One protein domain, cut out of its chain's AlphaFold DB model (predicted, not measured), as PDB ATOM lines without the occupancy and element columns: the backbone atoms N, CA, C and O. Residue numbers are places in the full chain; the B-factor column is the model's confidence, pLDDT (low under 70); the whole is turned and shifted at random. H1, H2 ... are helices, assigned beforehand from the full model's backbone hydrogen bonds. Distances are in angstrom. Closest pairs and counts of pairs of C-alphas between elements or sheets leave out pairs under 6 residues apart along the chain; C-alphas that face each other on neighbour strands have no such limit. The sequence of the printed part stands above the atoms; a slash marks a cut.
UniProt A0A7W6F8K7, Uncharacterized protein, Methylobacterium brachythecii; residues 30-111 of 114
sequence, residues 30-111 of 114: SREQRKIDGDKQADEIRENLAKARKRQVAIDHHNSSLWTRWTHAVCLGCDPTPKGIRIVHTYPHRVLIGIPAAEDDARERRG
ATOM      1  N   SER A  30      46.251  57.942 130.429       70.06
ATOM      2  CA  SER A  30      45.660  57.786 131.755       70.06
ATOM      3  C   SER A  30      46.669  57.097 132.684       70.06
ATOM      4  O   SER A  30      47.542  56.345 132.239       70.06
ATOM      5  N   ARG A  31      46.609  57.393 133.985       68.50
ATOM      6  CA  ARG A  31      47.516  56.779 134.972       68.50
ATOM      7  C   ARG A  31      47.454  55.247 134.915       68.50
ATOM      8  O   ARG A  31      48.481  54.603 135.092       68.50
ATOM      9  N   GLU A  32      46.275  54.709 134.608       67.62
ATOM     10  CA  GLU A  32      46.037  53.278 134.431       67.62
ATOM     11  C   GLU A  32      46.723  52.737 133.171       67.62
ATOM     12  O   GLU A  32      47.431  51.739 133.255       67.62
ATOM     13  N   GLN A  33      46.637  53.446 132.035       60.06
ATOM     14  CA  GLN A  33      47.374  53.082 130.815       60.06
ATOM     15  C   GLN A  33      48.884  53.035 131.068       60.06
ATOM     16  O   GLN A  33      49.534  52.059 130.727       60.06
ATOM     17  N   ARG A  34      49.440  54.062 131.730       66.00
ATOM     18  CA  ARG A  34      50.879  54.121 132.043       66.00
ATOM     19  C   ARG A  34      51.337  52.983 132.949       66.00
ATOM     20  O   ARG A  34      52.472  52.538 132.826       66.00
ATOM     21  N   LYS A  35      50.477  52.539 133.866       67.25
ATOM     22  CA  LYS A  35      50.763  51.407 134.746       67.25
ATOM     23  C   LYS A  35      50.726  50.087 133.974       67.25
ATOM     24  O   LYS A  35      51.672  49.327 134.087       67.25
ATOM     25  N   ILE A  36      49.709  49.866 133.138       72.00
ATOM     26  CA  ILE A  36      49.599  48.669 132.284       72.00
ATOM     27  C   ILE A  36      50.772  48.588 131.297       72.00
ATOM     28  O   ILE A  36      51.385  47.533 131.158       72.00
ATOM     29  N   ASP A  37      51.123  49.703 130.652       77.12
ATOM     30  CA  ASP A  37      52.259  49.777 129.729       77.12
ATOM     31  C   ASP A  37      53.590  49.554 130.468       77.12
ATOM     32  O   ASP A  37      54.468  48.854 129.965       77.12
ATOM     33  N   GLY A  38      53.724  50.093 131.685       77.75
ATOM     34  CA  GLY A  38      54.887  49.886 132.548       77.75
ATOM     35  C   GLY A  38      55.023  48.446 133.048       77.75
ATOM     36  O   GLY A  38      56.125  47.900 133.030       77.75
ATOM     37  N   ASP A  39      53.919  47.811 133.439       83.25
ATOM     38  CA  ASP A  39      53.885  46.417 133.888       83.25
ATOM     39  C   ASP A  39      54.214  45.474 132.720       83.25
ATOM     40  O   ASP A  39      55.067  44.594 132.852       83.25
ATOM     41  N   LYS A  40      53.646  45.729 131.534       84.19
ATOM     42  CA  LYS A  40      53.979  44.993 130.308       84.19
ATOM     43  C   LYS A  40      55.457  45.141 129.942       84.19
ATOM     44  O   LYS A  40      56.120  44.150 129.640       84.19
ATOM     45  N   GLN A  41      55.999  46.356 130.015       85.50
ATOM     46  CA  GLN A  41      57.415  46.604 129.751       85.50
ATOM     47  C   GLN A  41      58.317  45.919 130.790       85.50
ATOM     48  O   GLN A  41      59.368  45.376 130.441       85.50
ATOM     49  N   ALA A  42      57.915  45.903 132.063       88.19
ATOM     50  CA  ALA A  42      58.641  45.200 133.115       88.19
ATOM     51  C   ALA A  42      58.673  43.683 132.868       88.19
ATOM     52  O   ALA A  42      59.715  43.055 133.071       88.19
ATOM     53  N   ASP A  43      57.575  43.101 132.391       91.31
ATOM     54  CA  ASP A  43      57.505  41.678 132.056       91.31
ATOM     55  C   ASP A  43      58.350  41.326 130.825       91.31
ATOM     56  O   ASP A  43      59.111  40.354 130.867       91.31
ATOM     57  N   GLU A  44      58.341  42.163 129.784       89.38
ATOM     58  CA  GLU A  44      59.233  42.015 128.626       89.38
ATOM     59  C   GLU A  44      60.718  42.073 129.041       89.38
ATOM     60  O   GLU A  44      61.541  41.263 128.600       89.38
ATOM     61  N   ILE A  45      61.081  42.990 129.946       90.69
ATOM     62  CA  ILE A  45      62.445  43.091 130.488       90.69
ATOM     63  C   ILE A  45      62.811  41.835 131.288       90.69
ATOM     64  O   ILE A  45      63.915  41.304 131.127       90.69
ATOM     65  N   ARG A  46      61.907  41.326 132.133       92.81
ATOM     66  CA  ARG A  46      62.133  40.098 132.913       92.81
ATOM     67  C   ARG A  46      62.354  38.891 132.010       92.81
ATOM     68  O   ARG A  46      63.282  38.116 132.257       92.81
ATOM     69  N   GLU A  47      61.554  38.743 130.959       94.88
ATOM     70  CA  GLU A  47      61.699  37.643 130.007       94.88
ATOM     71  C   GLU A  47      63.054  37.711 129.283       94.88
ATOM     72  O   GLU A  47      63.772  36.709 129.177       94.88
ATOM     73  N   ASN A  48      63.458  38.907 128.852       92.50
ATOM     74  CA  ASN A  48      64.748  39.126 128.203       92.50
ATOM     75  C   ASN A  48      65.931  38.856 129.144       92.50
ATOM     76  O   ASN A  48      66.893  38.194 128.743       92.50
ATOM     77  N   LEU A  49      65.847  39.275 130.409       94.06
ATOM     78  CA  LEU A  49      66.853  38.962 131.428       94.06
ATOM     79  C   LEU A  49      66.950  37.458 131.694       94.06
ATOM     80  O   LEU A  49      68.055  36.926 131.816       94.06
ATOM     81  N   ALA A  50      65.821  36.749 131.750       94.69
ATOM     82  CA  ALA A  50      65.811  35.300 131.919       94.69
ATOM     83  C   ALA A  50      66.485  34.587 130.733       94.69
ATOM     84  O   ALA A  50      67.302  33.684 130.936       94.69
ATOM     85  N   LYS A  51      66.206  35.018 129.493       94.00
ATOM     86  CA  LYS A  51      66.876  34.506 128.284       94.00
ATOM     87  C   LYS A  51      68.379  34.796 128.303       94.00
ATOM     88  O   LYS A  51      69.170  33.896 128.023       94.00
ATOM     89  N   ALA A  52      68.781  36.014 128.668       90.06
ATOM     90  CA  ALA A  52      70.187  36.400 128.765       90.06
ATOM     91  C   ALA A  52      70.938  35.573 129.821       90.06
ATOM     92  O   ALA A  52      72.002  35.032 129.527       90.06
ATOM     93  N   ARG A  53      70.357  35.379 131.013       92.50
ATOM     94  CA  ARG A  53      70.945  34.540 132.072       92.50
ATOM     95  C   ARG A  53      71.149  33.097 131.627       92.50
ATOM     96  O   ARG A  53      72.212  32.541 131.867       92.50
ATOM     97  N   LYS A  54      70.172  32.494 130.937       94.50
ATOM     98  CA  LYS A  54      70.322  31.129 130.398       94.50
ATOM     99  C   LYS A  54      71.492  31.024 129.415       94.50
ATOM    100  O   LYS A  54      72.245  30.057 129.477       94.50
ATOM    101  N   ARG A  55      71.669  32.021 128.540       91.06
ATOM    102  CA  ARG A  55      72.819  32.083 127.621       91.06
ATOM    103  C   ARG A  55      74.137  32.218 128.379       91.06
ATOM    104  O   ARG A  55      75.078  31.503 128.055       91.06
ATOM    105  N   GLN A  56      74.180  33.072 129.401       90.00
ATOM    106  CA  GLN A  56      75.375  33.256 130.225       90.00
ATOM    107  C   GLN A  56      75.783  31.953 130.920       90.00
ATOM    108  O   GLN A  56      76.929  31.550 130.806       90.00
ATOM    109  N   VAL A  57      74.838  31.233 131.534       92.38
ATOM    110  CA  VAL A  57      75.117  29.938 132.182       92.38
ATOM    111  C   VAL A  57      75.688  28.918 131.193       92.38
ATOM    112  O   VAL A  57      76.621  28.191 131.528       92.38
ATOM    113  N   ALA A  58      75.162  28.864 129.967       89.06
ATOM    114  CA  ALA A  58      75.685  27.966 128.938       89.06
ATOM    115  C   ALA A  58      77.127  28.328 128.529       89.06
ATOM    116  O   ALA A  58      77.965  27.437 128.386       89.06
ATOM    117  N   ILE A  59      77.421  29.625 128.384       85.69
ATOM    118  CA  ILE A  59      78.771  30.133 128.098       85.69
ATOM    119  C   ILE A  59      79.717  29.821 129.257       85.69
ATOM    120  O   ILE A  59      80.804  29.298 129.029       85.69
ATOM    121  N   ASP A  60      79.301  30.082 130.492       86.00
ATOM    122  CA  ASP A  60      80.114  29.845 131.683       86.00
ATOM    123  C   ASP A  60      80.423  28.357 131.853       86.00
ATOM    124  O   ASP A  60      81.562  27.996 132.143       86.00
ATOM    125  N   HIS A  61      79.451  27.475 131.602       86.44
ATOM    126  CA  HIS A  61      79.668  26.029 131.609       86.44
ATOM    127  C   HIS A  61      80.663  25.600 130.520       86.44
ATOM    128  O   HIS A  61      81.602  24.846 130.789       86.44
ATOM    129  N   HIS A  62      80.503  26.108 129.293       81.56
ATOM    130  CA  HIS A  62      81.432  25.828 128.198       81.56
ATOM    131  C   HIS A  62      82.854  26.312 128.522       81.56
ATOM    132  O   HIS A  62      83.810  25.541 128.422       81.56
ATOM    133  N   ASN A  63      82.993  27.547 129.003       80.69
ATOM    134  CA  ASN A  63      84.273  28.135 129.388       80.69
ATOM    135  C   ASN A  63      84.912  27.385 130.557       80.69
ATOM    136  O   ASN A  63      86.103  27.102 130.513       80.69
ATOM    137  N   SER A  64      84.133  27.000 131.569       80.62
ATOM    138  CA  SER A  64      84.630  26.212 132.704       80.62
ATOM    139  C   SER A  64      85.213  24.879 132.241       80.62
ATOM    140  O   SER A  64      86.270  24.464 132.717       80.62
ATOM    141  N   SER A  65      84.581  24.230 131.257       80.88
ATOM    142  CA  SER A  65      85.109  22.996 130.671       80.88
ATOM    143  C   SER A  65      86.442  23.215 129.945       80.88
ATOM    144  O   SER A  65      87.343  22.387 130.067       80.88
ATOM    145  N   LEU A  66      86.611  24.347 129.251       80.56
ATOM    146  CA  LEU A  66      87.879  24.710 128.615       80.56
ATOM    147  C   LEU A  66      88.952  24.998 129.666       80.56
ATOM    148  O   LEU A  66      90.026  24.405 129.602       80.56
ATOM    149  N   TRP A  67      88.653  25.826 130.669       79.62
ATOM    150  CA  TRP A  67      89.571  26.117 131.775       79.62
ATOM    151  C   TRP A  67      90.011  24.854 132.514       79.62
ATOM    152  O   TRP A  67      91.185  24.720 132.839       79.62
ATOM    153  N   THR A  68      89.109  23.885 132.684       81.81
ATOM    154  CA  THR A  68      89.438  22.590 133.294       81.81
ATOM    155  C   THR A  68      90.473  21.815 132.469       81.81
ATOM    156  O   THR A  68      91.369  21.188 133.031       81.81
ATOM    157  N   ARG A  69      90.431  21.893 131.133       79.75
ATOM    158  CA  ARG A  69      91.450  21.267 130.264       79.75
ATOM    159  C   ARG A  69      92.800  21.983 130.346       79.75
ATOM    160  O   ARG A  69      93.840  21.361 130.139       79.75
ATOM    161  N   TRP A  70      92.777  23.271 130.679       79.19
ATOM    162  CA  TRP A  70      93.955  24.097 130.935       79.19
ATOM    163  C   TRP A  70      94.429  24.055 132.392       79.19
ATOM    164  O   TRP A  70      95.411  24.721 132.710       79.19
ATOM    165  N   THR A  71      93.790  23.284 133.280       68.94
ATOM    166  CA  THR A  71      94.232  23.160 134.677       68.94
ATOM    167  C   THR A  71      95.709  22.755 134.686       68.94
ATOM    168  O   THR A  71      96.077  21.742 134.095       68.94
ATOM    169  N   HIS A  72      96.546  23.582 135.323       62.62
ATOM    170  CA  HIS A  72      98.018  23.512 135.395       62.62
ATOM    171  C   HIS A  72      98.823  24.164 134.263       62.62
ATOM    172  O   HIS A  72     100.033  24.323 134.418       62.62
ATOM    173  N   ALA A  73      98.212  24.598 133.165       63.56
ATOM    174  CA  ALA A  73      98.927  25.406 132.189       63.56
ATOM    175  C   ALA A  73      99.093  26.838 132.711       63.56
ATOM    176  O   ALA A  73      98.119  27.536 132.983       63.56
ATOM    177  N   VAL A  74     100.341  27.284 132.830       62.19
ATOM    178  CA  VAL A  74     100.655  28.692 133.084       62.19
ATOM    179  C   VAL A  74     100.853  29.363 131.729       62.19
ATOM    180  O   VAL A  74     101.713  28.949 130.953       62.19
ATOM    181  N   CYS A  75     100.055  30.390 131.437       63.53
ATOM    182  CA  CYS A  75     100.282  31.252 130.281       63.53
ATOM    183  C   CYS A  75     101.606  32.007 130.465       63.53
ATOM    184  O   CYS A  75     101.726  32.857 131.349       63.53
ATOM    185  N   LEU A  76     102.599  31.714 129.623       55.19
ATOM    186  CA  LEU A  76     103.827  32.504 129.554       55.19
ATOM    187  C   LEU A  76     103.495  33.866 128.934       55.19
ATOM    188  O   LEU A  76     103.114  33.937 127.768       55.19
ATOM    189  N   GLY A  77     103.616  34.933 129.728       56.19
ATOM    190  CA  GLY A  77     103.348  36.314 129.306       56.19
ATOM    191  C   GLY A  77     102.064  36.933 129.862       56.19
ATOM    192  O   GLY A  77     101.869  38.130 129.680       56.19
ATOM    193  N   CYS A  78     101.221  36.166 130.562       61.34
ATOM    194  CA  CYS A  78     100.032  36.719 131.217       61.34
ATOM    195  C   CYS A  78     100.344  37.376 132.574       61.34
ATOM    196  O   CYS A  78      99.587  38.242 132.978       61.34
ATOM    197  N   ASP A  79     101.444  36.996 133.237       57.03
ATOM    198  CA  ASP A  79     102.003  37.596 134.460       57.03
ATOM    199  C   ASP A  79     103.381  36.957 134.749       57.03
ATOM    200  O   ASP A  79     103.694  35.900 134.182       57.03
ATOM    201  N   PRO A  80     104.244  37.542 135.606       68.19
ATOM    202  CA  PRO A  80     105.463  36.871 136.050       68.19
ATOM    203  C   PRO A  80     105.124  35.574 136.798       68.19
ATOM    204  O   PRO A  80     104.356  35.586 137.758       68.19
ATOM    205  N   THR A  81     105.726  34.453 136.380       68.94
ATOM    206  CA  THR A  81     105.497  33.136 136.992       68.94
ATOM    207  C   THR A  81     105.801  33.182 138.496       68.94
ATOM    208  O   THR A  81     106.952  33.426 138.875       68.94
ATOM    209  N   PRO A  82     104.813  32.925 139.374       69.88
ATOM    210  CA  PRO A  82     105.043  32.888 140.812       69.88
ATOM    211  C   PRO A  82     106.067  31.810 141.194       69.88
ATOM    212  O   PRO A  82     106.132  30.735 140.589       69.88
ATOM    213  N   LYS A  83     106.868  32.077 142.233       73.44
ATOM    214  CA  LYS A  83     107.833  31.098 142.758       73.44
ATOM    215  C   LYS A  83     107.097  29.852 143.260       73.44
ATOM    216  O   LYS A  83     106.111  29.964 143.980       73.44
ATOM    217  N   GLY A  84     107.606  28.672 142.905       73.31
ATOM    218  CA  GLY A  84     107.026  27.383 143.305       73.31
ATOM    219  C   GLY A  84     106.006  26.806 142.321       73.31
ATOM    220  O   GLY A  84     105.501  25.712 142.560       73.31
ATOM    221  N   ILE A  85     105.730  27.486 141.204       73.06
ATOM    222  CA  ILE A  85     104.880  26.949 140.136       73.06
ATOM    223  C   ILE A  85     105.759  26.409 139.011       73.06
ATOM    224  O   ILE A  85     106.727  27.041 138.588       73.06
ATOM    225  N   ARG A  86     105.422  25.214 138.526       75.94
ATOM    226  CA  ARG A  86     106.098  24.577 137.399       75.94
ATOM    227  C   ARG A  86     105.360  24.899 136.104       75.94
ATOM    228  O   ARG A  86     104.146  24.729 136.034       75.94
ATOM    229  N   ILE A  87     106.105  25.295 135.077       76.38
ATOM    230  CA  ILE A  87     105.568  25.464 133.725       76.38
ATOM    231  C   ILE A  87     105.300  24.072 133.137       76.38
ATOM    232  O   ILE A  87     106.165  23.193 133.169       76.38
ATOM    233  N   VAL A  88     104.078  23.876 132.654       76.75
ATOM    234  CA  VAL A  88     103.593  22.637 132.041       76.75
ATOM    235  C   VAL A  88     103.749  22.757 130.529       76.75
ATOM    236  O   VAL A  88     103.298  23.748 129.953       76.75
ATOM    237  N   HIS A  89     104.369  21.767 129.884       81.44
ATOM    238  CA  HIS A  89     104.441  21.748 128.423       81.44
ATOM    239  C   HIS A  89     103.093  21.320 127.832       81.44
ATOM    240  O   HIS A  89     102.539  20.290 128.199       81.44
ATOM    241  N   THR A  90     102.555  22.093 126.892       84.12
ATOM    242  CA  THR A  90     101.239  21.832 126.296       84.12
ATOM    243  C   THR A  90     101.168  22.302 124.849       84.12
ATOM    244  O   THR A  90     101.972  23.131 124.422       84.12
ATOM    245  N   TYR A  91     100.199  21.785 124.092       85.50
ATOM    246  CA  TYR A  91      99.944  22.174 122.711       85.50
ATOM    247  C   TYR A  91      98.510  22.708 122.563       85.50
ATOM    248  O   TYR A  91      97.557  21.932 122.677       85.50
ATOM    249  N   PRO A  92      98.313  24.008 122.249       84.00
ATOM    250  CA  PRO A  92      96.987  24.634 122.269       84.00
ATOM    251  C   PRO A  92      95.928  23.900 121.441       84.00
ATOM    252  O   PRO A  92      94.804  23.712 121.897       84.00
ATOM    253  N   HIS A  93      96.294  23.417 120.251       86.88
ATOM    254  CA  HIS A  93      95.376  22.694 119.371       86.88
ATOM    255  C   HIS A  93      94.837  21.398 120.001       86.88
ATOM    256  O   HIS A  93      93.685  21.045 119.761       86.88
ATOM    257  N   ARG A  94      95.623  20.714 120.843       87.38
ATOM    258  CA  ARG A  94      95.196  19.482 121.526       87.38
ATOM    259  C   ARG A  94      94.275  19.757 122.701       87.38
ATOM    260  O   ARG A  94      93.283  19.053 122.884       87.38
ATOM    261  N   VAL A  95      94.537  20.835 123.433       85.38
ATOM    262  CA  VAL A  95      93.653  21.282 124.514       85.38
ATOM    263  C   VAL A  95      92.282  21.690 123.979       85.38
ATOM    264  O   VAL A  95      91.249  21.326 124.552       85.38
ATOM    265  N   LEU A  96      92.249  22.362 122.825       84.06
ATOM    266  CA  LEU A  96      91.002  22.759 122.169       84.06
ATOM    267  C   LEU A  96      90.137  21.556 121.754       84.06
ATOM    268  O   LEU A  96      88.917  21.612 121.908       84.06
ATOM    269  N   ILE A  97      90.745  20.443 121.331       87.81
ATOM    270  CA  ILE A  97      90.018  19.205 120.987       87.81
ATOM    271  C   ILE A  97      89.711  18.303 122.195       87.81
ATOM    272  O   ILE A  97      89.105  17.251 122.023       87.81
ATOM    273  N   GLY A  98      90.080  18.707 123.416       82.88
ATOM    274  CA  GLY A  98      89.669  18.023 124.648       82.88
ATOM    275  C   GLY A  98      90.765  17.311 125.432       82.88
ATOM    276  O   GLY A  98      90.446  16.688 126.437       82.88
ATOM    277  N   ILE A  99      92.028  17.411 125.020       86.19
ATOM    278  CA  ILE A  99      93.144  16.719 125.675       86.19
ATOM    279  C   ILE A  99      93.731  17.628 126.761       86.19
ATOM    280  O   ILE A  99      94.202  18.717 126.435       86.19
ATOM    281  N   PRO A 100      93.706  17.241 128.048       86.12
ATOM    282  CA  PRO A 100      94.226  18.083 129.120       86.12
ATOM    283  C   PRO A 100      95.707  18.437 128.934       86.12
ATOM    284  O   PRO A 100      96.526  17.581 128.596       86.12
ATOM    285  N   ALA A 101      96.084  19.676 129.260       86.06
ATOM    286  CA  ALA A 101      97.477  20.136 129.199       86.06
ATOM    287  C   ALA A 101      98.432  19.269 130.048       86.06
ATOM    288  O   ALA A 101      99.588  19.057 129.687       86.06
ATOM    289  N   ALA A 102      97.937  18.714 131.161       84.00
ATOM    290  CA  ALA A 102      98.700  17.809 132.015       84.00
ATOM    291  C   ALA A 102      99.108  16.500 131.310       84.00
ATOM    292  O   ALA A 102     100.160  15.939 131.623       84.00
ATOM    293  N   GLU A 103      98.310  16.012 130.353       87.44
ATOM    294  CA  GLU A 103      98.645  14.814 129.576       87.44
ATOM    295  C   GLU A 103      99.766  15.081 128.573       87.44
ATOM    296  O   GLU A 103     100.634  14.225 128.374       87.44
ATOM    297  N   ASP A 104      99.768  16.267 127.958       87.50
ATOM    298  CA  ASP A 104     100.840  16.716 127.071       87.50
ATOM    299  C   ASP A 104     102.175  16.790 127.794       87.50
ATOM    300  O   ASP A 104     103.161  16.210 127.340       87.50
ATOM    301  N   ASP A 105     102.173  17.390 128.971       87.19
ATOM    302  CA  ASP A 105     103.355  17.510 129.802       87.19
ATOM    303  C   ASP A 105     103.848  16.165 130.341       87.19
ATOM    304  O   ASP A 105     105.049  15.893 130.358       87.19
ATOM    305  N   ALA A 106     102.934  15.285 130.759       88.19
ATOM    306  CA  ALA A 106     103.302  13.941 131.188       88.19
ATOM    307  C   ALA A 106     103.930  13.136 130.040       88.19
ATOM    308  O   ALA A 106     104.826  12.325 130.275       88.19
ATOM    309  N   ARG A 107     103.468  13.344 128.803       89.25
ATOM    310  CA  ARG A 107     103.991  12.674 127.611       89.25
ATOM    311  C   ARG A 107     105.362  13.218 127.204       89.25
ATOM    312  O   ARG A 107     106.268  12.422 126.964       89.25
ATOM    313  N   GLU A 108     105.543  14.535 127.233       88.94
ATOM    314  CA  GLU A 108     106.855  15.173 127.075       88.94
ATOM    315  C   GLU A 108     107.878  14.621 128.076       88.94
ATOM    316  O   GLU A 108     108.984  14.244 127.691       88.94
ATOM    317  N   ARG A 109     107.486  14.466 129.349       87.31
ATOM    318  CA  ARG A 109     108.342  13.875 130.392       87.31
ATOM    319  C   ARG A 109     108.727  12.418 130.130       87.31
ATOM    320  O   ARG A 109     109.750  11.966 130.632       87.31
ATOM    321  N   ARG A 110     107.941  11.690 129.334       92.81
ATOM    322  CA  ARG A 110     108.275  10.336 128.857       92.81
ATOM    323  C   ARG A 110     109.149  10.340 127.595       92.81
ATOM    324  O   ARG A 110     109.412   9.275 127.050       92.81
ATOM    325  N   GLY A 111     109.567  11.508 127.104       89.94
ATOM    326  CA  GLY A 111     110.329  11.648 125.860       89.94
ATOM    327  C   GLY A 111     109.495  11.435 124.593       89.94
ATOM    328  O   GLY A 111     110.047  11.278 123.509       89.94
TER     329      GLY A 111
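Overview. This is residues 30 to 111 of the 114 residues of an uncharacterized protein of Methylobacterium brachythecii (UniProt A0A7W6F8K7). One long helix, H1, forms a handle, and a small head at its far end is made of a wide loop, residues 70 to 91, and two short helices, H2 and H3. Residues 30 to 64, nearly the whole of the handle, stick out free from the head, and H3 points on in nearly the same direction as H1. The printed part has 82 residues with three named helices, in the order H1, H2, H3, and no named strand; the class is all helix. The whole is extended, with a radius of gyration of the C-alphas of 23.3 A, and the C-alphas span 79 by 28 by 16 A, the length being made mostly by H1.

Along the chain. The printed part begins at Ser 30, and H1 follows with residues 31 to 69, from C-alpha 31 at (47.516, 56.779, 134.972) to C-alpha 69 at (91.450, 21.267, 130.264), a length of 56.7 A. Residues 70 to 91 hold no named element. H2 is residues 92 to 96, starting with C-alpha 92 at (96.987, 24.634, 122.269). H3 is residues 101 to 109, 12.6 A long, and ends with C-alpha 109 at (108.342, 13.875, 130.392).

Arrangement. H1 only just touches H2, with 3 pairs of C-alphas within 8 A, and does so with residues 66 to 69 alone; the closest C-alphas are those of Arg 69 and Val 95, 6.2 A apart. H1 and H3 are close but not clearly touching, the closest C-alphas being those of Arg 69 and Ala 101 at 6.2 A. These two helices run the same way at a shallow tilt of 11 degrees. H2 and H3 are also close but not clearly touching, with the closest C-alphas, those of Val 95 and Ala 101, 6.2 A apart. In H1, H2 and H3 every pair of O i and N i+4 is within hydrogen-bond range.

Size, cuts and confidence. The two C-alphas farthest apart are those of Ser 30 and Gly 111, 79.7 A, the first and last printed residues. Without the stretch that stands free, the body has 47 residues and spans 28 by 26 by 14 A, with a radius of gyration of 10.8 A. The printed part has no cut. The link from H1 to H2, 22 residues, is long, and the link from H2 to H3, 4 residues, is tight. The mean pLDDT of the printed part is 80.7; residues 31 to 35 and 71 to 82 of this predicted model are under 70.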